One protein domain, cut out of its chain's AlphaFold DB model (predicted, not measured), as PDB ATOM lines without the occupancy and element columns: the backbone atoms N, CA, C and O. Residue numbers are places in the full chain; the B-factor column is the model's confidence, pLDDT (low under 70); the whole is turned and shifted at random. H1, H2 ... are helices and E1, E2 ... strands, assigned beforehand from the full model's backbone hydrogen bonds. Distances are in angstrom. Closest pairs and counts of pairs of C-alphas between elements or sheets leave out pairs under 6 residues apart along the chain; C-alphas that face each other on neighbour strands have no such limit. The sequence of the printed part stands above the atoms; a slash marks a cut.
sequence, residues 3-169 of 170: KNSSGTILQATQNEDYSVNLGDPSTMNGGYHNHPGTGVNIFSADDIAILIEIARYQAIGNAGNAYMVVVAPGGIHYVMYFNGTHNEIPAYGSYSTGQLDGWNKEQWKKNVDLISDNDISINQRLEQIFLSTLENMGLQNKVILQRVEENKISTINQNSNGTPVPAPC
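Overview. This is residues 3 to 169 of the 170 residues of an uncharacterized protein of Chryseobacterium ureilyticum (UniProt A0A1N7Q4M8). A strongly twisted six-stranded sheet makes a wall, with H1 and H3 over one face and the longest helix, H2, packed on them beyond, away from the sheet. No named helix covers the other face; a long loop, residues 3 to 27, leads into edge strand E1. The printed part has 167 residues, with three named helices and six named strands in the order E1 H1 E2 E3 H2 H3 E4 E5 E6; the class is mixed. The mixed sheet runs E1 E2 E3 E4 E5 E6; the whole is compact, radius of gyration of the C-alphas 15.3 A, spanning 45 by 39 by 35 A.

Along the chain. The strands are E1, residues 28 to 34, from C-alpha 28 at (193.720, 294.006, 112.538); E2, residues 67 to 72; E3, residues 76 to 82, 20.3 A from first to last C-alpha; E4, residues 143 to 149; E5, residues 152 to 158; and E6, residues 164 to 168, which ends with C-alpha 168 at (175.667, 295.879, 133.726). The helices are H1, 45 to 56; H2, 97 to 115, 26.8 A; and H3, 122 to 136, 21.3 A.

Arrangement. E1 and E2 are parallel, with N 69 and O 31 2.8 A apart, in a strand-helix-strand unit, E1, H1, E2, whose crossover is right-handed. E3 and E4 are antiparallel, with N 146 and O 79 2.8 A apart. E4 E5 E6 form a meander, each the antiparallel neighbour of the one before. H1 and H3 are on the same face, giving two layers, sheet and helices; H1 runs along E2, at 14 degrees on the local plane. H2 and H3, a helical hairpin, touch at Gln 107 and Ile 129, closest C-alphas 6.1 A. In H1, H2 and H3 every O i to N i+4 pair is within hydrogen-bond range.

Size, cuts and confidence. The farthest C-alphas, Ser 6 and Asn 118, are 45.4 A apart. The printed part has no cut; the link E3 to H2 is long. Residues 7, 12 to 22 and 36 to 38 have pLDDT under 70.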
ATOM      1  N   LYS A   3     188.725 296.961 111.680       79.00
ATOM      2  CA  LYS A   3     189.611 297.980 112.249       79.00
ATOM      3  C   LYS A   3     191.037 297.455 112.193       79.00
ATOM      4  O   LYS A   3     191.386 296.536 112.936       79.00
ATOM      5  N   ASN A   4     191.854 298.035 111.321       76.12
ATOM      6  CA  ASN A   4     193.247 297.624 111.198       76.12
ATOM      7  C   ASN A   4     194.068 298.040 112.442       76.12
ATOM      8  O   ASN A   4     193.602 298.813 113.285       76.12
ATOM      9  N   SER A   5     195.304 297.558 112.547       74.44
ATOM     10  CA  SER A   5     196.199 297.837 113.681       74.44
ATOM     11  C   SER A   5     196.541 299.325 113.861       74.44
ATOM     12  O   SER A   5     196.787 299.769 114.980       74.44
ATOM     13  N   SER A   6     196.470 300.124 112.788       73.81
ATOM     14  CA  SER A   6     196.615 301.592 112.831       73.81
ATOM     15  C   SER A   6     195.356 302.337 113.304       73.81
ATOM     16  O   SER A   6     195.374 303.557 113.441       73.81
ATOM     17  N   GLY A   7     194.248 301.625 113.534       66.69
ATOM     18  CA  GLY A   7     192.961 302.196 113.931       66.69
ATOM     19  C   GLY A   7     192.073 302.666 112.775       66.69
ATOM     20  O   GLY A   7     190.982 303.173 113.031       66.69
ATOM     21  N   THR A   8     192.496 302.465 111.524       78.06
ATOM     22  CA  THR A   8     191.720 302.796 110.321       78.06
ATOM     23  C   THR A   8     190.605 301.770 110.102       78.06
ATOM     24  O   THR A   8     190.825 300.567 110.256       78.06
ATOM     25  N   ILE A   9     189.417 302.241 109.711       76.12
ATOM     26  CA  ILE A   9     188.278 301.385 109.358       76.12
ATOM     27  C   ILE A   9     188.313 301.063 107.861       76.12
ATOM     28  O   ILE A   9     188.352 301.966 107.030       76.12
ATOM     29  N   LEU A  10     188.272 299.775 107.525       75.44
ATOM     30  CA  LEU A  10     188.231 299.247 106.161       75.44
ATOM     31  C   LEU A  10     186.929 298.472 105.923       75.44
ATOM     32  O   LEU A  10     186.333 297.905 106.847       75.44
ATOM     33  N   GLN A  11     186.469 298.428 104.673       70.50
ATOM     34  CA  GLN A  11     185.323 297.602 104.302       70.50
ATOM     35  C   GLN A  11     185.774 296.145 104.156       70.50
ATOM     36  O   GLN A  11     186.780 295.863 103.515       70.50
ATOM     37  N   ALA A  12     185.033 295.230 104.781       62.56
ATOM     38  CA  ALA A  12     185.260 293.798 104.614       62.56
ATOM     39  C   ALA A  12     184.520 293.315 103.362       62.56
ATOM     40  O   ALA A  12     183.472 293.870 103.022       62.56
ATOM     41  N   THR A  13     185.042 292.289 102.699       60.25
ATOM     42  CA  THR A  13     184.385 291.673 101.540       60.25
ATOM     43  C   THR A  13     183.425 290.580 102.000       60.25
ATOM     44  O   THR A  13     183.788 289.749 102.828       60.25
ATOM     45  N   GLN A  14     182.209 290.574 101.463       54.66
ATOM     46  CA  GLN A  14     181.210 289.532 101.705       54.66
ATOM     47  C   GLN A  14     181.321 288.464 100.610       54.66
ATOM     48  O   GLN A  14     181.450 288.819  99.438       54.66
ATOM     49  N   ASN A  15     181.307 287.181 100.977       55.94
ATOM     50  CA  ASN A  15     181.192 286.083 100.013       55.94
ATOM     51  C   ASN A  15     179.717 285.700  99.781       55.94
ATOM     52  O   ASN A  15     178.813 286.255 100.408       55.94
ATOM     53  N   GLU A  16     179.468 284.768  98.858       45.75
ATOM     54  CA  GLU A  16     178.103 284.386  98.460       45.75
ATOM     55  C   GLU A  16     177.294 283.694  99.575       45.75
ATOM     56  O   GLU A  16     176.067 283.746  99.549       45.75
ATOM     57  N   ASP A  17     177.954 283.158 100.606       53.28
ATOM     58  CA  ASP A  17     177.318 282.457 101.733       53.28
ATOM     59  C   ASP A  17     176.972 283.387 102.910       53.28
ATOM     60  O   ASP A  17     176.748 282.934 104.032       53.28
ATOM     61  N   TYR A  18     176.957 284.707 102.689       51.91
ATOM     62  CA  TYR A  18     176.815 285.720 103.746       51.91
ATOM     63  C   TYR A  18     177.903 285.647 104.833       51.91
ATOM     64  O   TYR A  18     177.775 286.285 105.877       51.91
ATOM     65  N   SER A  19     179.004 284.946 104.563       58.94
ATOM     66  CA  SER A  19     180.198 284.939 105.395       58.94
ATOM     67  C   SER A  19     181.089 286.124 105.007       58.94
ATOM     68  O   SER A  19     181.285 286.467 103.835       58.94
ATOM     69  N   VAL A  20     181.577 286.842 106.015       62.19
ATOM     70  CA  VAL A  20     182.399 288.033 105.810       62.19
ATOM     71  C   VAL A  20     183.865 287.636 105.872       62.19
ATOM     72  O   VAL A  20     184.367 287.242 106.920       62.19
ATOM     73  N   ASN A  21     184.574 287.803 104.756       68.81
ATOM     74  CA  ASN A  21     186.025 287.703 104.729       68.81
ATOM     75  C   ASN A  21     186.620 288.986 105.326       68.81
ATOM     76  O   ASN A  21     186.547 290.067 104.732       68.81
ATOM     77  N   LEU A  22     187.189 288.853 106.524       68.44
ATOM     78  CA  LEU A  22     187.809 289.948 107.267       68.44
ATOM     79  C   LEU A  22     189.253 290.240 106.820       68.44
ATOM     80  O   LEU A  22     189.842 291.202 107.296       68.44
ATOM     81  N   GLY A  23     189.817 289.476 105.884       71.12
ATOM     82  CA  GLY A  23     191.213 289.610 105.467       71.12
ATOM     83  C   GLY A  23     192.190 288.975 106.460       71.12
ATOM     84  O   GLY A  23     191.812 288.113 107.246       71.12
ATOM     85  N   ASP A  24     193.460 289.381 106.396       78.75
ATOM     86  CA  ASP A  24     194.548 288.825 107.214       78.75
ATOM     87  C   ASP A  24     194.444 289.279 108.687       78.75
ATOM     88  O   ASP A  24     194.674 290.470 108.959       78.75
ATOM     89  N   PRO A  25     194.158 288.367 109.646       82.00
ATOM     90  CA  PRO A  25     194.029 288.686 111.072       82.00
ATOM     91  C   PRO A  25     195.244 289.400 111.671       82.00
ATOM     92  O   PRO A  25     195.090 290.167 112.620       82.00
ATOM     93  N   SER A  26     196.442 289.217 111.101       81.56
ATOM     94  CA  SER A  26     197.669 289.858 111.589       81.56
ATOM     95  C   SER A  26     197.704 291.374 111.409       81.56
ATOM     96  O   SER A  26     198.517 292.074 112.016       81.56
ATOM     97  N   THR A  27     196.795 291.904 110.595       82.62
ATOM     98  CA  THR A  27     196.735 293.325 110.249       82.62
ATOM     99  C   THR A  27     195.649 294.086 111.007       82.62
ATOM    100  O   THR A  27     195.482 295.290 110.783       82.62
ATOM    101  N   MET A  28     194.907 293.428 111.906       84.25
ATOM    102  CA  MET A  28     193.720 294.006 112.538       84.25
ATOM    103  C   MET A  28     193.681 293.875 114.056       84.25
ATOM    104  O   MET A  28     194.292 292.997 114.649       84.25
ATOM    105  N   ASN A  29     192.912 294.772 114.673       85.06
ATOM    106  CA  ASN A  29     192.556 294.700 116.091       85.06
ATOM    107  C   ASN A  29     191.147 294.129 116.282       85.06
ATOM    108  O   ASN A  29     190.794 293.693 117.369       85.06
ATOM    109  N   GLY A  30     190.321 294.144 115.238       85.44
ATOM    110  CA  GLY A  30     188.994 293.569 115.320       85.44
ATOM    111  C   GLY A  30     188.176 293.715 114.053       85.44
ATOM    112  O   GLY A  30     188.536 294.451 113.126       85.44
ATOM    113  N   GLY A  31     187.053 293.012 114.040       84.31
ATOM    114  CA  GLY A  31     186.142 292.944 112.910       84.31
ATOM    115  C   GLY A  31     184.695 293.217 113.299       84.31
ATOM    116  O   GLY A  31     184.284 293.104 114.448       84.31
ATOM    117  N   TYR A  32     183.920 293.593 112.295       83.25
ATOM    118  CA  TYR A  32     182.478 293.757 112.352       83.25
ATOM    119  C   TYR A  32     181.869 293.002 111.176       83.25
ATOM    120  O   TYR A  32     182.250 293.252 110.023       83.25
ATOM    121  N   HIS A  33     180.865 292.176 111.440       79.94
ATOM    122  CA  HIS A  33     179.998 291.625 110.401       79.94
ATOM    123  C   HIS A  33     178.524 291.652 110.820       79.94
ATOM    124  O   HIS A  33     178.170 292.024 111.937       79.94
ATOM    125  N   ASN A  34     177.649 291.307 109.884       73.44
ATOM    126  CA  ASN A  34     176.210 291.219 110.094       73.44
ATOM    127  C   ASN A  34     175.790 289.758 109.893       73.44
ATOM    128  O   ASN A  34     176.324 289.116 108.992       73.44
ATOM    129  N   HIS A  35     174.840 289.265 110.688       72.56
ATOM    130  CA  HIS A  35     174.136 288.005 110.437       72.56
ATOM    131  C   HIS A  35     172.738 288.341 109.884       72.56
ATOM    132  O   HIS A  35     171.811 288.580 110.662       72.56
ATOM    133  N   PRO A  36     172.547 288.390 108.549       56.38
ATOM    134  CA  PRO A  36     171.335 288.933 107.924       56.38
ATOM    135  C   PRO A  36     170.089 288.026 108.003       56.38
ATOM    136  O   PRO A  36     169.133 288.235 107.262       56.38
ATOM    137  N   GLY A  37     170.049 287.062 108.929       56.94
ATOM    138  CA  GLY A  37     168.827 286.337 109.300       56.94
ATOM    139  C   GLY A  37     168.759 284.862 108.898       56.94
ATOM    140  O   GLY A  37     167.794 284.195 109.263       56.94
ATOM    141  N   THR A  38     169.761 284.323 108.201       59.62
ATOM    142  CA  THR A  38     169.920 282.871 108.018       59.62
ATOM    143  C   THR A  38     170.949 282.336 109.012       59.62
ATOM    144  O   THR A  38     172.074 282.822 109.041       59.62
ATOM    145  N   GLY A  39     170.577 281.333 109.813       74.75
ATOM    146  CA  GLY A  39     171.459 280.715 110.813       74.75
ATOM    147  C   GLY A  39     171.178 281.164 112.252       74.75
ATOM    148  O   GLY A  39     170.089 281.646 112.571       74.75
ATOM    149  N   VAL A  40     172.147 280.948 113.144       82.69
ATOM    150  CA  VAL A  40     172.077 281.429 114.530       82.69
ATOM    151  C   VAL A  40     172.590 282.872 114.555       82.69
ATOM    152  O   VAL A  40     173.703 283.151 114.120       82.69
ATOM    153  N   ASN A  41     171.782 283.811 115.050       88.19
ATOM    154  CA  ASN A  41     172.111 285.246 115.042       88.19
ATOM    155  C   ASN A  41     173.083 285.643 116.177       88.19
ATOM    156  O   ASN A  41     172.851 286.618 116.889       88.19
ATOM    157  N   ILE A  42     174.143 284.858 116.373       91.00
ATOM    158  CA  ILE A  42     175.273 285.127 117.269       91.00
ATOM    159  C   ILE A  42     176.545 284.519 116.661       91.00
ATOM    160  O   ILE A  42     176.447 283.740 115.717       91.00
ATOM    161  N   PHE A  43     177.719 284.866 117.191       92.94
ATOM    162  CA  PHE A  43     179.008 284.369 116.704       92.94
ATOM    163  C   PHE A  43     179.051 282.835 116.598       92.94
ATOM    164  O   PHE A  43     178.742 282.117 117.555       92.94
ATOM    165  N   SER A  44     179.451 282.351 115.427       92.75
ATOM    166  CA  SER A  44     179.715 280.948 115.112       92.75
ATOM    167  C   SER A  44     181.066 280.479 115.671       92.75
ATOM    168  O   SER A  44     181.848 281.272 116.207       92.75
ATOM    169  N   ALA A  45     181.366 279.185 115.538       94.69
ATOM    170  CA  ALA A  45     182.669 278.651 115.928       94.69
ATOM    171  C   ALA A  45     183.808 279.238 115.074       94.69
ATOM    172  O   ALA A  45     184.888 279.512 115.599       94.69
ATOM    173  N   ASP A  46     183.559 279.494 113.786       92.06
ATOM    174  CA  ASP A  46     184.505 280.167 112.890       92.06
ATOM    175  C   ASP A  46     184.789 281.596 113.344       92.06
ATOM    176  O   ASP A  46     185.946 282.012 113.386       92.06
ATOM    177  N   ASP A  47     183.762 282.334 113.761       92.12
ATOM    178  CA  ASP A  47     183.935 283.710 114.229       92.12
ATOM    179  C   ASP A  47     184.804 283.759 115.489       92.12
ATOM    180  O   ASP A  47     185.674 284.625 115.629       92.12
ATOM    181  N   ILE A  48     184.597 282.805 116.401       95.50
ATOM    182  CA  ILE A  48     185.410 282.656 117.610       95.50
ATOM    183  C   ILE A  48     186.848 282.274 117.233       95.50
ATOM    184  O   ILE A  48     187.790 282.851 117.773       95.50
ATOM    185  N   ALA A  49     187.047 281.355 116.285       94.25
ATOM    186  CA  ALA A  49     188.380 280.985 115.810       94.25
ATOM    187  C   ALA A  49     189.117 282.175 115.171       94.25
ATOM    188  O   ALA A  49     190.304 282.379 115.432       94.25
ATOM    189  N   ILE A  50     188.409 283.017 114.413       91.94
ATOM    190  CA  ILE A  50     188.957 284.260 113.863       91.94
ATOM    191  C   ILE A  50     189.384 285.212 114.985       91.94
ATOM    192  O   ILE A  50     190.486 285.753 114.922       91.94
ATOM    193  N   LEU A  51     188.573 285.391 116.036       94.88
ATOM    194  CA  LEU A  51     188.966 286.191 117.204       94.88
ATOM    195  C   LEU A  51     190.272 285.681 117.831       94.88
ATOM    196  O   LEU A  51     191.125 286.491 118.191       94.88
ATOM    197  N   ILE A  52     190.438 284.361 117.947       95.69
ATOM    198  CA  ILE A  52     191.668 283.754 118.474       95.69
ATOM    199  C   ILE A  52     192.880 284.098 117.600       95.69
ATOM    200  O   ILE A  52     193.936 284.437 118.136       95.69
ATOM    201  N   GLU A  53     192.735 284.082 116.275       93.38
ATOM    202  CA  GLU A  53     193.817 284.494 115.379       93.38
ATOM    203  C   GLU A  53     194.105 285.999 115.473       93.38
ATOM    204  O   GLU A  53     195.267 286.388 115.561       93.38
ATOM    205  N   ILE A  54     193.086 286.859 115.577       92.69
ATOM    206  CA  ILE A  54     193.293 288.299 115.822       92.69
ATOM    207  C   ILE A  54     194.057 288.517 117.140       92.69
ATOM    208  O   ILE A  54     195.004 289.305 117.180       92.69
ATOM    209  N   ALA A  55     193.685 287.799 118.210       95.12
ATOM    210  CA  ALA A  55     194.353 287.856 119.512       95.12
ATOM    211  C   ALA A  55     195.818 287.415 119.431       95.12
ATOM    212  O   ALA A  55     196.689 288.050 120.029       95.12
ATOM    213  N   ARG A  56     196.105 286.367 118.649       94.44
ATOM    214  CA  ARG A  56     197.456 285.826 118.449       94.44
ATOM    215  C   ARG A  56     198.428 286.871 117.920       94.44
ATOM    216  O   ARG A  56     199.577 286.898 118.361       94.44
ATOM    217  N   TYR A  57     197.968 287.721 117.008       92.75
ATOM    218  CA  TYR A  57     198.799 288.737 116.367       92.75
ATOM    219  C   TYR A  57     198.813 290.091 117.081       92.75
ATOM    220  O   TYR A  57     199.535 290.995 116.656       92.75
ATOM    221  N   GLN A  58     198.082 290.243 118.189       91.94
ATOM    222  CA  GLN A  58     198.267 291.408 119.051       91.94
ATOM    223  C   GLN A  58     199.671 291.405 119.667       91.94
ATOM    224  O   GLN A  58     200.310 290.364 119.836       91.94
ATOM    225  N   ALA A  59     200.152 292.586 120.059       88.38
ATOM    226  CA  ALA A  59     201.384 292.686 120.832       88.38
ATOM    227  C   ALA A  59     201.271 291.882 122.142       88.38
ATOM    228  O   ALA A  59     200.208 291.836 122.763       88.38
ATOM    229  N   ILE A  60     202.379 291.280 122.584       86.50
ATOM    230  CA  ILE A  60     202.431 290.537 123.850       86.50
ATOM    231  C   ILE A  60     201.946 291.441 124.992       86.50
ATOM    232  O   ILE A  60     202.380 292.584 125.118       86.50
ATOM    233  N   GLY A  61     201.035 290.916 125.815       87.38
ATOM    234  CA  GLY A  61     200.380 291.664 126.895       87.38
ATOM    235  C   GLY A  61     199.128 292.437 126.465       87.38
ATOM    236  O   GLY A  61     198.399 292.914 127.324       87.38
ATOM    237  N   ASN A  62     198.834 292.496 125.162       90.06
ATOM    238  CA  ASN A  62     197.693 293.212 124.589       90.06
ATOM    239  C   ASN A  62     196.715 292.289 123.841       90.06
ATOM    240  O   ASN A  62     195.913 292.771 123.047       90.06
ATOM    241  N   ALA A  63     196.751 290.973 124.084       90.81
ATOM    242  CA  ALA A  63     195.842 290.008 123.453       90.81
ATOM    243  C   ALA A  63     194.357 290.393 123.605       90.81
ATOM    244  O   ALA A  63     193.565 290.162 122.696       90.81
ATOM    245  N   GLY A  64     193.994 291.044 124.716       89.75
ATOM    246  CA  GLY A  64     192.631 291.518 124.960       89.75
ATOM    247  C   GLY A  64     192.170 292.696 124.099       89.75
ATOM    248  O   GLY A  64     190.995 293.047 124.132       89.75
ATOM    249  N   ASN A  65     193.052 293.283 123.283       91.19
ATOM    250  CA  ASN A  65     192.652 294.261 122.271       91.19
ATOM    251  C   ASN A  65     191.925 293.620 121.084       91.19
ATOM    252  O   ASN A  65     191.374 294.358 120.271       91.19
ATOM    253  N   ALA A  66     191.946 292.290 120.963       93.88
ATOM    254  CA  ALA A  66     191.216 291.571 119.934       93.88
ATOM    255  C   ALA A  66     189.720 291.534 120.247       93.88
ATOM    256  O   ALA A  66     189.316 291.065 121.315       93.88
ATOM    257  N   TYR A  67     188.902 291.985 119.298       94.88
ATOM    258  CA  TYR A  67     187.449 291.960 119.426       94.88
ATOM    259  C   TYR A  67     186.744 291.698 118.095       94.88
ATOM    260  O   TYR A  67     187.271 291.939 117.009       94.88
ATOM    261  N   MET A  68     185.507 291.238 118.191       93.06
ATOM    262  CA  MET A  68     184.603 291.020 117.073       93.06
ATOM    263  C   MET A  68     183.222 291.555 117.434       93.06
ATOM    264  O   MET A  68     182.795 291.458 118.583       93.06
ATOM    265  N   VAL A  69     182.525 292.130 116.458       90.81
ATOM    266  CA  VAL A  69     181.180 292.686 116.625       90.81
ATOM    267  C   VAL A  69     180.234 292.048 115.617       90.81
ATOM    268  O   VAL A  69     180.526 292.032 114.419       90.81
ATOM    269  N   VAL A  70     179.082 291.581 116.092       88.88
ATOM    270  CA  VAL A  70     177.972 291.147 115.243       88.88
ATOM    271  C   VAL A  70     176.741 291.987 115.534       88.88
ATOM    272  O   VAL A  70     176.417 292.274 116.687       88.88
ATOM    273  N   VAL A  71     176.049 292.385 114.470       83.88
ATOM    274  CA  VAL A  71     174.713 292.976 114.571       83.88
ATOM    275  C   VAL A  71     173.694 291.916 114.213       83.88
ATOM    276  O   VAL A  71     173.710 291.375 113.107       83.88
ATOM    277  N   ALA A  72     172.845 291.609 115.184       76.75
ATOM    278  CA  ALA A  72     171.737 290.689 115.053       76.75
ATOM    279  C   ALA A  72     170.449 291.454 114.689       76.75
ATOM    280  O   ALA A  72     170.333 292.660 114.948       76.75
ATOM    281  N   PRO A  73     169.443 290.775 114.107       74.94
ATOM    282  CA  PRO A  73     168.132 291.369 113.872       74.94
ATOM    283  C   PRO A  73     167.525 291.983 115.144       74.94
ATOM    284  O   PRO A  73     167.723 291.482 116.249       74.94
ATOM    285  N   GLY A  74     166.747 293.056 114.983       72.25
ATOM    286  CA  GLY A  74     166.083 293.735 116.104       72.25
ATOM    287  C   GLY A  74     166.943 294.762 116.847       72.25
ATOM    288  O   GLY A  74     166.556 295.187 117.929       72.25
ATOM    289  N   GLY A  75     168.083 295.176 116.280       72.31
ATOM    290  CA  GLY A  75     168.926 296.238 116.849       72.31
ATOM    291  C   GLY A  75     169.808 295.782 118.013       72.31
ATOM    292  O   GLY A  75     170.313 296.614 118.760       72.31
ATOM    293  N   ILE A  76     170.003 294.471 118.173       80.06
ATOM    294  CA  ILE A  76     170.874 293.902 119.203       80.06
ATOM    295  C   ILE A  76     172.281 293.752 118.639       80.06
ATOM    296  O   ILE A  76     172.488 293.171 117.572       80.06
ATOM    297  N   HIS A  77     173.255 294.283 119.366       89.75
ATOM    298  CA  HIS A  77     174.656 294.231 118.991       89.75
ATOM    299  C   HIS A  77     175.385 293.361 120.013       89.75
ATOM    300  O   HIS A  77     175.268 293.581 121.217       89.75
ATOM    301  N   TYR A  78     176.150 292.382 119.547       93.69
ATOM    302  CA  TYR A  78     177.030 291.600 120.406       93.69
ATOM    303  C   TYR A  78     178.479 291.953 120.107       93.69
ATOM    304  O   TYR A  78     178.881 292.067 118.951       93.69
ATOM    305  N   VAL A  79     179.264 292.112 121.164       95.06
ATOM    306  CA  VAL A  79     180.713 292.290 121.094       95.06
ATOM    307  C   VAL A  79     181.342 291.117 121.817       95.06
ATOM    308  O   VAL A  79     181.008 290.868 122.971       95.06
ATOM    309  N   MET A  80     182.249 290.402 121.165       96.44
ATOM    310  CA  MET A  80     183.120 289.453 121.845       96.44
ATOM    311  C   MET A  80     184.555 289.952 121.839       96.44
ATOM    312  O   MET A  80     184.992 290.569 120.871       96.44
ATOM    313  N   TYR A  81     185.294 289.687 122.909       96.25
ATOM    314  CA  TYR A  81     186.713 290.014 122.992       96.25
ATOM    315  C   TYR A  81     187.471 288.965 123.793       96.25
ATOM    316  O   TYR A  81     186.908 288.271 124.647       96.25
ATOM    317  N   PHE A  82     188.760 288.831 123.492       96.62
ATOM    318  CA  PHE A  82     189.618 287.901 124.209       96.62
ATOM    319  C   PHE A  82     189.943 288.451 125.605       96.62
ATOM    320  O   PHE A  82     190.234 289.628 125.780       96.62
ATOM    321  N   ASN A  83     189.882 287.596 126.616       95.88
ATOM    322  CA  ASN A  83     190.096 287.930 128.027       95.88
ATOM    323  C   ASN A  83     191.201 287.066 128.663       95.88
ATOM    324  O   ASN A  83     191.362 287.034 129.880       95.88
ATOM    325  N   GLY A  84     191.951 286.332 127.840       94.12
ATOM    326  CA  GLY A  84     193.129 285.588 128.266       94.12
ATOM    327  C   GLY A  84     194.439 286.344 128.034       94.12
ATOM    328  O   GLY A  84     194.498 287.435 127.465       94.12
ATOM    329  N   THR A  85     195.521 285.701 128.444       94.25
ATOM    330  CA  THR A  85     196.904 286.066 128.131       94.25
ATOM    331  C   THR A  85     197.373 285.386 126.842       94.25
ATOM    332  O   THR A  85     196.777 284.411 126.390       94.25
ATOM    333  N   HIS A  86     198.493 285.847 126.269       93.12
ATOM    334  CA  HIS A  86     199.093 285.222 125.076       93.12
ATOM    335  C   HIS A  86     199.392 283.727 125.252       93.12
ATOM    336  O   HIS A  86     199.299 282.971 124.292       93.12
ATOM    337  N   ASN A  87     199.717 283.296 126.473       94.00
ATOM    338  CA  ASN A  87     200.008 281.891 126.787       94.00
ATOM    339  C   ASN A  87     198.752 281.010 126.826       94.00
ATOM    340  O   ASN A  87     198.858 279.789 126.804       94.00
ATOM    341  N   GLU A  88     197.575 281.622 126.927       94.50
ATOM    342  CA  GLU A  88     196.283 280.936 126.974       94.50
ATOM    343  C   GLU A  88     195.595 280.929 125.607       94.50
ATOM    344  O   GLU A  88     194.505 280.374 125.469       94.50
ATOM    345  N   ILE A  89     196.222 281.536 124.595       95.19
ATOM    346  CA  ILE A  89     195.781 281.434 123.209       95.19
ATOM    347  C   ILE A  89     196.041 279.990 122.753       95.19
ATOM    348  O   ILE A  89     197.182 279.525 122.847       95.19
ATOM    349  N   PRO A  90     195.022 279.278 122.233       95.06
ATOM    350  CA  PRO A  90     195.204 277.974 121.599       95.06
ATOM    351  C   PRO A  90     196.354 277.989 120.587       95.06
ATOM    352  O   PRO A  90     196.622 279.016 119.959       95.06
ATOM    353  N   ALA A  91     197.041 276.864 120.392       92.62
ATOM    354  CA  ALA A  91     198.119 276.794 119.409       92.62
ATOM    355  C   ALA A  91     197.605 277.121 117.992       92.62
ATOM    356  O   ALA A  91     196.426 276.958 117.671       92.62
ATOM    357  N   TYR A  92     198.493 277.617 117.130       87.31
ATOM    358  CA  TYR A  92     198.127 277.868 115.736       87.31
ATOM    359  C   TYR A  92     197.662 276.564 115.075       87.31
ATOM    360  O   TYR A  92     198.322 275.531 115.204       87.31
ATOM    361  N   GLY A  93     196.515 276.608 114.395       82.56
ATOM    362  CA  GLY A  93     195.909 275.421 113.787       82.56
ATOM    363  C   GLY A  93     195.295 274.430 114.785       82.56
ATOM    364  O   GLY A  93     195.039 273.290 114.410       82.56
ATOM    365  N   SER A  94     195.037 274.830 116.040       87.19
ATOM    366  CA  SER A  94     194.355 273.981 117.036       87.19
ATOM    367  C   SER A  94     192.940 273.555 116.640       87.19
ATOM    368  O   SER A  94     192.423 272.590 117.203       87.19
ATOM    369  N   TYR A  95     192.318 274.256 115.692       92.69
ATOM    370  CA  TYR A  95     190.977 273.964 115.208       92.69
ATOM    371  C   TYR A  95     191.038 273.543 113.743       92.69
ATOM    372  O   TYR A  95     191.388 274.332 112.866       92.69
ATOM    373  N   SER A  96     190.712 272.281 113.479       93.25
ATOM    374  CA  SER A  96     190.507 271.793 112.116       93.25
ATOM    375  C   SER A  96     189.152 272.246 111.572       93.25
ATOM    376  O   SER A  96     188.209 272.464 112.334       93.25
ATOM    377  N   THR A  97     189.020 272.303 110.247       91.25
ATOM    378  CA  THR A  97     187.740 272.599 109.581       91.25
ATOM    379  C   THR A  97     186.627 271.653 110.038       91.25
ATOM    380  O   THR A  97     185.533 272.097 110.356       91.25
ATOM    381  N   GLY A  98     186.926 270.357 110.193       93.50
ATOM    382  CA  GLY A  98     185.958 269.374 110.685       93.50
ATOM    383  C   GLY A  98     185.484 269.616 112.123       93.50
ATOM    384  O   GLY A  98     184.334 269.313 112.437       93.50
ATOM    385  N   GLN A  99     186.335 270.169 112.996       95.44
ATOM    386  CA  GLN A  99     185.932 270.553 114.356       95.44
ATOM    387  C   GLN A  99     185.032 271.788 114.341       95.44
ATOM    388  O   GLN A  99     183.981 271.764 114.978       95.44
ATOM    389  N   LEU A 100     185.408 272.823 113.582       93.62
ATOM    390  CA  LEU A 100     184.605 274.041 113.424       93.62
ATOM    391  C   LEU A 100     183.218 273.714 112.850       93.62
ATOM    392  O   LEU A 100     182.202 274.077 113.443       93.62
ATOM    393  N   ASP A 101     183.163 272.903 111.790       93.25
ATOM    394  CA  ASP A 101     181.914 272.404 111.205       93.25
ATOM    395  C   ASP A 101     181.073 271.607 112.210       93.25
ATOM    396  O   ASP A 101     179.842 271.702 112.222       93.25
ATOM    397  N   GLY A 102     181.724 270.787 113.040       95.75
ATOM    398  CA  GLY A 102     181.074 270.027 114.105       95.75
ATOM    399  C   GLY A 102     180.409 270.945 115.127       95.75
ATOM    400  O   GLY A 102     179.213 270.811 115.387       95.75
ATOM    401  N   TRP A 103     181.149 271.927 115.639       96.31
ATOM    402  CA  TRP A 103     180.639 272.888 116.614       96.31
ATOM    403  C   TRP A 103     179.551 273.794 116.041       96.31
ATOM    404  O   TRP A 103     178.578 274.065 116.736       96.31
ATOM    405  N   ASN A 104     179.627 274.192 114.769       93.31
ATOM    406  CA  ASN A 104     178.542 274.929 114.113       93.31
ATOM    407  C   ASN A 104     177.262 274.094 113.986       93.31
ATOM    408  O   ASN A 104     176.156 274.601 114.184       93.31
ATOM    409  N   LYS A 105     177.380 272.792 113.692       93.88
ATOM    410  CA  LYS A 105     176.224 271.882 113.669       93.88
ATOM    411  C   LYS A 105     175.625 271.697 115.060       93.88
ATOM    412  O   LYS A 105     174.402 271.684 115.192       93.88
ATOM    413  N   GLU A 106     176.457 271.579 116.090       95.06
ATOM    414  CA  GLU A 106     176.007 271.543 117.487       95.06
ATOM    415  C   GLU A 106     175.318 272.847 117.890       95.06
ATOM    416  O   GLU A 106     174.262 272.816 118.522       95.06
ATOM    417  N   GLN A 107     175.866 273.983 117.456       93.75
ATOM    418  CA  GLN A 107     175.299 275.308 117.658       93.75
ATOM    419  C   GLN A 107     173.888 275.397 117.062       93.75
ATOM    420  O   GLN A 107     172.938 275.797 117.739       93.75
ATOM    421  N   TRP A 108     173.731 274.958 115.810       92.12
ATOM    422  CA  TRP A 108     172.438 274.909 115.136       92.12
ATOM    423  C   TRP A 108     171.460 273.951 115.818       92.12
ATOM    424  O   TRP A 108     170.306 274.310 116.048       92.12
ATOM    425  N   LYS A 109     171.916 272.751 116.188       93.31
ATOM    426  CA  LYS A 109     171.092 271.774 116.906       93.31
ATOM    427  C   LYS A 109     170.567 272.365 118.215       93.31
ATOM    428  O   LYS A 109     169.366 272.330 118.450       93.31
ATOM    429  N   LYS A 110     171.441 272.991 119.009       92.25
ATOM    430  CA  LYS A 110     171.054 273.657 120.257       92.25
ATOM    431  C   LYS A 110     170.068 274.801 120.012       92.25
ATOM    432  O   LYS A 110     169.130 274.968 120.783       92.25
ATOM    433  N   ASN A 111     170.229 275.560 118.928       91.31
ATOM    434  CA  ASN A 111     169.260 276.586 118.541       91.31
ATOM    435  C   ASN A 111     167.870 276.004 118.246       91.31
ATOM    436  O   ASN A 111     166.878 276.576 118.687       91.31
ATOM    437  N   VAL A 112     167.801 274.876 117.533       91.06
ATOM    438  CA  VAL A 112     166.540 274.170 117.255       91.06
ATOM    439  C   VAL A 112     165.925 273.613 118.539       91.06
ATOM    440  O   VAL A 112     164.730 273.784 118.747       91.06
ATOM    441  N   ASP A 113     166.724 273.015 119.421       90.81
ATOM    442  CA  ASP A 113     166.238 272.461 120.693       90.81
ATOM    443  C   ASP A 113     165.653 273.555 121.608       90.81
ATOM    444  O   ASP A 113     164.677 273.321 122.315       90.81
ATOM    445  N   LEU A 114     166.218 274.765 121.560       89.69
ATOM    446  CA  LEU A 114     165.797 275.915 122.365       89.69
ATOM    447  C   LEU A 114     164.720 276.789 121.695       89.69
ATOM    448  O   LEU A 114     164.225 277.726 122.316       89.69
ATOM    449  N   ILE A 115     164.361 276.559 120.424       87.38
ATOM    450  CA  ILE A 115     163.359 277.399 119.738       87.38
ATOM    451  C   ILE A 115     161.935 277.138 120.239       87.38
ATOM    452  O   ILE A 115     161.081 278.013 120.140       87.38
ATOM    453  N   SER A 116     161.686 275.931 120.747       84.00
ATOM    454  CA  SER A 116     160.397 275.489 121.282       84.00
ATOM    455  C   SER A 116     160.196 275.868 122.751       84.00
ATOM    456  O   SER A 116     159.084 275.733 123.265       84.00
ATOM    457  N   ASP A 117     161.250 276.341 123.416       86.38
ATOM    458  CA  ASP A 117     161.201 276.812 124.791       86.38
ATOM    459  C   ASP A 117     160.694 278.263 124.820       86.38
ATOM    460  O   ASP A 117     161.388 279.203 124.428       86.38
ATOM    461  N   ASN A 118     159.441 278.432 125.251       83.56
ATOM    462  CA  ASN A 118     158.787 279.738 125.345       83.56
ATOM    463  C   ASN A 118     159.127 280.488 126.644       83.56
ATOM    464  O   ASN A 118     158.765 281.660 126.766       83.56
ATOM    465  N   ASP A 119     159.800 279.842 127.601       88.44
ATOM    466  CA  ASP A 119     160.149 280.441 128.894       88.44
ATOM    467  C   ASP A 119     161.477 281.214 128.829       88.44
ATOM    468  O   ASP A 119     161.800 281.992 129.732       88.44
ATOM    469  N   ILE A 120     162.240 281.052 127.743       88.31
ATOM    470  CA  ILE A 120     163.501 281.758 127.508       88.31
ATOM    471  C   ILE A 120     163.353 282.851 126.448       88.31
ATOM    472  O   ILE A 120     162.754 282.682 125.387       88.31
ATOM    473  N   SER A 121     163.968 284.005 126.708       89.31
ATOM    474  CA  SER A 121     164.042 285.069 125.701       89.31
ATOM    475  C   SER A 121     164.971 284.686 124.543       89.31
ATOM    476  O   SER A 121     165.910 283.904 124.709       89.31
ATOM    477  N   ILE A 122     164.776 285.306 123.373       88.56
ATOM    478  CA  ILE A 122     165.674 285.123 122.220       88.56
ATOM    479  C   ILE A 122     167.139 285.424 122.568       88.56
ATOM    480  O   ILE A 122     168.020 284.660 122.184       88.56
ATOM    481  N   ASN A 123     167.394 286.474 123.351       89.56
ATOM    482  CA  ASN A 123     168.746 286.858 123.760       89.56
ATOM    483  C   ASN A 123     169.366 285.794 124.662       89.56
ATOM    484  O   ASN A 123     170.481 285.350 124.417       89.56
ATOM    485  N   GLN A 124     168.608 285.319 125.652       91.12
ATOM    486  CA  GLN A 124     169.054 284.259 126.551       91.12
ATOM    487  C   GLN A 124     169.353 282.963 125.788       91.12
ATOM    488  O   GLN A 124     170.346 282.304 126.084       91.12
ATOM    489  N   ARG A 125     168.550 282.614 124.774       91.19
ATOM    490  CA  ARG A 125     168.827 281.480 123.882       91.19
ATOM    491  C   ARG A 125     170.148 281.660 123.133       91.19
ATOM    492  O   ARG A 125     170.991 280.769 123.175       91.19
ATOM    493  N   LEU A 126     170.339 282.795 122.461       92.31
ATOM    494  CA  LEU A 126     171.563 283.077 121.701       92.31
ATOM    495  C   LEU A 126     172.802 283.049 122.606       92.31
ATOM    496  O   LEU A 126     173.795 282.400 122.288       92.31
ATOM    497  N   GLU A 127     172.715 283.671 123.776       94.50
ATOM    498  CA  GLU A 127     173.785 283.706 124.772       94.50
ATOM    499  C   GLU A 127     174.125 282.306 125.308       94.50
ATOM    500  O   GLU A 127     175.301 281.962 125.411       94.50
ATOM    501  N   GLN A 128     173.123 281.455 125.573       94.00
ATOM    502  CA  GLN A 128     173.338 280.047 125.947       94.00
ATOM    503  C   GLN A 128     174.054 279.250 124.864       94.00
ATOM    504  O   GLN A 128     174.813 278.325 125.165       94.00
ATOM    505  N   ILE A 129     173.751 279.549 123.605       94.00
ATOM    506  CA  ILE A 129     174.356 278.886 122.461       94.00
ATOM    507  C   ILE A 129     175.828 279.290 122.359       94.00
ATOM    508  O   ILE A 129     176.687 278.412 122.353       94.00
ATOM    509  N   PHE A 130     176.124 280.591 122.390       95.62
ATOM    510  CA  PHE A 130     177.493 281.106 122.339       95.62
ATOM    511  C   PHE A 130     178.370 280.578 123.481       95.62
ATOM    512  O   PHE A 130     179.465 280.071 123.242       95.62
ATOM    513  N   LEU A 131     177.880 280.637 124.723       95.62
ATOM    514  CA  LEU A 131     178.628 280.158 125.888       95.62
ATOM    515  C   LEU A 131     178.928 278.652 125.806       95.62
ATOM    516  O   LEU A 131     180.025 278.213 126.144       95.62
ATOM    517  N   SER A 132     177.989 277.866 125.274       94.69
ATOM    518  CA  SER A 132     178.191 276.436 125.008       94.69
ATOM    519  C   SER A 132     179.235 276.184 123.928       94.69
ATOM    520  O   SER A 132     180.014 275.244 124.038       94.69
ATOM    521  N   THR A 133     179.256 277.013 122.882       95.81
ATOM    522  CA  THR A 133     180.282 276.936 121.840       95.81
ATOM    523  C   THR A 133     181.664 277.213 122.437       95.81
ATOM    524  O   THR A 133     182.589 276.447 122.184       95.81
ATOM    525  N   LEU A 134     181.806 278.225 123.305       96.38
ATOM    526  CA  LEU A 134     183.065 278.478 124.020       96.38
ATOM    527  C   LEU A 134     183.494 277.291 124.885       96.38
ATOM    528  O   LEU A 134     184.678 276.962 124.927       96.38
ATOM    529  N   GLU A 135     182.549 276.642 125.561       95.25
ATOM    530  CA  GLU A 135     182.803 275.424 126.326       95.25
ATOM    531  C   GLU A 135     183.351 274.295 125.454       95.25
ATOM    532  O   GLU A 135     184.421 273.766 125.764       95.25
ATOM    533  N   ASN A 136     182.701 274.002 124.330       95.00
ATOM    534  CA  ASN A 136     183.133 272.949 123.409       95.00
ATOM    535  C   ASN A 136     184.504 273.249 122.771       95.00
ATOM    536  O   ASN A 136     185.263 272.326 122.479       95.00
ATOM    537  N   MET A 137     184.842 274.530 122.604       95.75
ATOM    538  CA  MET A 137     186.137 274.989 122.083       95.75
ATOM    539  C   MET A 137     187.245 275.083 123.147       95.75
ATOM    540  O   MET A 137     188.391 275.387 122.802       95.75
ATOM    541  N   GLY A 138     186.930 274.854 124.429       95.12
ATOM    542  CA  GLY A 138     187.878 274.995 125.541       95.12
ATOM    543  C   GLY A 138     188.233 276.448 125.888       95.12
ATOM    544  O   GLY A 138     189.278 276.709 126.477       95.12
ATOM    545  N   LEU A 139     187.373 277.401 125.524       95.88
ATOM    546  CA  LEU A 139     187.574 278.849 125.667       95.88
ATOM    547  C   LEU A 139     186.733 279.472 126.791       95.88
ATOM    548  O   LEU A 139     186.581 280.696 126.859       95.88
ATOM    549  N   GLN A 140     186.200 278.648 127.696       91.50
ATOM    550  CA  GLN A 140     185.461 279.121 128.867       91.50
ATOM    551  C   GLN A 140     186.289 280.148 129.645       91.50
ATOM    552  O   GLN A 140     187.453 279.907 129.975       91.50
ATOM    553  N   ASN A 141     185.688 281.298 129.953       91.31
ATOM    554  CA  ASN A 141     186.330 282.424 130.646       91.31
ATOM    555  C   ASN A 141     187.506 283.084 129.890       91.31
ATOM    556  O   ASN A 141     188.124 284.011 130.417       91.31
ATOM    557  N   LYS A 142     187.831 282.633 128.669       95.69
ATOM    558  CA  LYS A 142     188.882 283.211 127.809       95.69
ATOM    559  C   LYS A 142     188.330 284.162 126.762       95.69
ATOM    560  O   LYS A 142     189.080 284.981 126.246       95.69
ATOM    561  N   VAL A 143     187.038 284.083 126.477       96.88
ATOM    562  CA  VAL A 143     186.318 285.034 125.633       96.88
ATOM    563  C   VAL A 143     185.159 285.592 126.445       96.88
ATOM    564  O   VAL A 143     184.450 284.844 127.116       96.88
ATOM    565  N   ILE A 144     184.987 286.909 126.399       96.50
ATOM    566  CA  ILE A 144     183.865 287.600 127.031       96.50
ATOM    567  C   ILE A 144     182.885 288.028 125.952       96.50
ATOM    568  O   ILE A 144     183.298 288.488 124.890       96.50
ATOM    569  N   LEU A 145     181.594 287.901 126.253       96.75
ATOM    570  CA  LEU A 145     180.504 288.428 125.448       96.75
ATOM    571  C   LEU A 145     179.891 289.640 126.145       96.75
ATOM    572  O   LEU A 145     179.533 289.584 127.322       96.75
ATOM    573  N   GLN A 146     179.713 290.717 125.398       95.75
ATOM    574  CA  GLN A 146     178.910 291.865 125.779       95.75
ATOM    575  C   GLN A 146     177.703 291.970 124.861       95.75
ATOM    576  O   GLN A 146     177.821 291.847 123.641       95.75
ATOM    577  N   ARG A 147     176.544 292.240 125.458       93.81
ATOM    578  CA  ARG A 147     175.347 292.668 124.742       93.81
ATOM    579  C   ARG A 147     175.235 294.181 124.832       93.81
ATOM    580  O   ARG A 147     175.306 294.745 125.924       93.81
ATOM    581  N   VAL A 148     175.058 294.811 123.682       91.12
ATOM    582  CA  VAL A 148     174.864 296.246 123.521       91.12
ATOM    583  C   VAL A 148     173.444 296.467 123.007       91.12
ATOM    584  O   VAL A 148     173.062 296.012 121.929       91.12
ATOM    585  N   GLU A 149     172.666 297.154 123.830       86.12
ATOM    586  CA  GLU A 149     171.318 297.654 123.567       86.12
ATOM    587  C   GLU A 149     171.380 299.193 123.579       86.12
ATOM    588  O   GLU A 149     172.340 299.757 124.111       86.12
ATOM    589  N   GLU A 150     170.373 299.883 123.030       77.69
ATOM    590  CA  GLU A 150     170.400 301.334 122.729       77.69
ATOM    591  C   GLU A 150     171.056 302.235 123.793       77.69
ATOM    592  O   GLU A 150     171.752 303.179 123.435       77.69
ATOM    593  N   ASN A 151     170.873 301.947 125.086       79.25
ATOM    594  CA  ASN A 151     171.463 302.723 126.186       79.25
ATOM    595  C   ASN A 151     172.104 301.851 127.277       79.25
ATOM    596  O   ASN A 151     172.284 302.302 128.410       79.25
ATOM    597  N   LYS A 152     172.391 300.580 126.982       88.31
ATOM    598  CA  LYS A 152     172.844 299.622 127.991       88.31
ATOM    599  C   LYS A 152     173.854 298.652 127.407       88.31
ATOM    600  O   LYS A 152     173.582 297.974 126.422       88.31
ATOM    601  N   ILE A 153     174.992 298.540 128.079       91.88
ATOM    602  CA  ILE A 153     175.978 297.493 127.823       91.88
ATOM    603  C   ILE A 153     175.937 296.530 129.003       91.88
ATOM    604  O   ILE A 153     175.840 296.939 130.164       91.88
ATOM    605  N   SER A 154     175.933 295.234 128.720       94.75
ATOM    606  CA  SER A 154     175.986 294.198 129.748       94.75
ATOM    607  C   SER A 154     176.979 293.118 129.366       94.75
ATOM    608  O   SER A 154     176.919 292.588 128.261       94.75
ATOM    609  N   THR A 155     177.851 292.759 130.301       95.81
ATOM    610  CA  THR A 155     178.680 291.560 130.203       95.81
ATOM    611  C   THR A 155     177.809 290.345 130.482       95.81
ATOM    612  O   THR A 155     177.120 290.281 131.503       95.81
ATOM    613  N   ILE A 156     177.827 289.377 129.576       95.69
ATOM    614  CA  ILE A 156     177.057 288.147 129.697       95.69
ATOM    615  C   ILE A 156     177.913 287.114 130.425       95.69
ATOM    616  O   ILE A 156     178.877 286.588 129.872       95.69
ATOM    617  N   ASN A 157     177.557 286.839 131.678       91.44
ATOM    618  CA  ASN A 157     178.183 285.796 132.488       91.44
ATOM    619  C   ASN A 157     177.352 284.513 132.449       91.44
ATOM    620  O   ASN A 157     176.212 284.526 131.996       91.44
ATOM    621  N   GLN A 158     177.888 283.422 132.990       85.75
ATOM    622  CA  GLN A 158     177.182 282.150 133.138       85.75
ATOM    623  C   GLN A 158     177.049 281.807 134.623       85.75
ATOM    624  O   GLN A 158     178.015 281.925 135.378       85.75
ATOM    625  N   ASN A 159     175.857 281.403 135.063       82.75
ATOM    626  CA  ASN A 159     175.677 280.859 136.409       82.75
ATOM    627  C   ASN A 159     176.041 279.361 136.467       82.75
ATOM    628  O   ASN A 159     176.320 278.733 135.445       82.75
ATOM    629  N   SER A 160     175.992 278.764 137.663       79.69
ATOM    630  CA  SER A 160     176.328 277.346 137.884       79.69
ATOM    631  C   SER A 160     175.489 276.357 137.068       79.69
ATOM    632  O   SER A 160     175.909 275.223 136.872       79.69
ATOM    633  N   ASN A 161     174.311 276.775 136.601       76.88
ATOM    634  CA  ASN A 161     173.375 275.939 135.853       76.88
ATOM    635  C   ASN A 161     173.470 276.187 134.339       76.88
ATOM    636  O   ASN A 161     172.594 275.774 133.586       76.88
ATOM    637  N   GLY A 162     174.490 276.919 133.889       74.06
ATOM    638  CA  GLY A 162     174.693 277.227 132.478       74.06
ATOM    639  C   GLY A 162     173.779 278.310 131.911       74.06
ATOM    640  O   GLY A 162     173.780 278.549 130.707       74.06
ATOM    641  N   THR A 163     173.007 278.990 132.761       86.69
ATOM    642  CA  THR A 163     172.126 280.074 132.326       86.69
ATOM    643  C   THR A 163     172.909 281.390 132.226       86.69
ATOM    644  O   THR A 163     173.608 281.742 133.183       86.69
ATOM    645  N   PRO A 164     172.776 282.139 131.116       91.19
ATOM    646  CA  PRO A 164     173.356 283.458 130.964       91.19
ATOM    647  C   PRO A 164     172.741 284.441 131.953       91.19
ATOM    648  O   PRO A 164     171.522 284.487 132.128       91.19
ATOM    649  N   VAL A 165     173.584 285.250 132.583       92.88
ATOM    650  CA  VAL A 165     173.178 286.304 133.510       92.88
ATOM    651  C   VAL A 165     173.849 287.605 133.064       92.88
ATOM    652  O   VAL A 165     175.071 287.736 133.201       92.88
ATOM    653  N   PRO A 166     173.086 288.572 132.521       92.56
ATOM    654  CA  PRO A 166     173.639 289.861 132.128       92.56
ATOM    655  C   PRO A 166     174.000 290.681 133.372       92.56
ATOM    656  O   PRO A 166     173.153 290.941 134.227       92.56
ATOM    657  N   ALA A 167     175.250 291.130 133.451       93.75
ATOM    658  CA  ALA A 167     175.732 292.076 134.450       93.75
ATOM    659  C   ALA A 167     175.985 293.440 133.780       93.75
ATOM    660  O   ALA A 167     176.713 293.480 132.787       93.75
ATOM    661  N   PRO A 168     175.408 294.551 134.277       91.50
ATOM    662  CA  PRO A 168     175.667 295.879 133.726       91.50
ATOM    663  C   PRO A 168     177.162 296.218 133.715       91.50
ATOM    664  O   PRO A 168     177.871 295.933 134.682       91.50
ATOM    665  N   CYS A 169     177.628 296.845 132.636       81.56
ATOM    666  CA  CYS A 169     178.935 297.497 132.619       81.56
ATOM    667  C   CYS A 169     178.779 298.879 133.270       81.56
ATOM    668  O   CYS A 169     177.980 299.683 132.790       81.56
TER     669      CYS A 169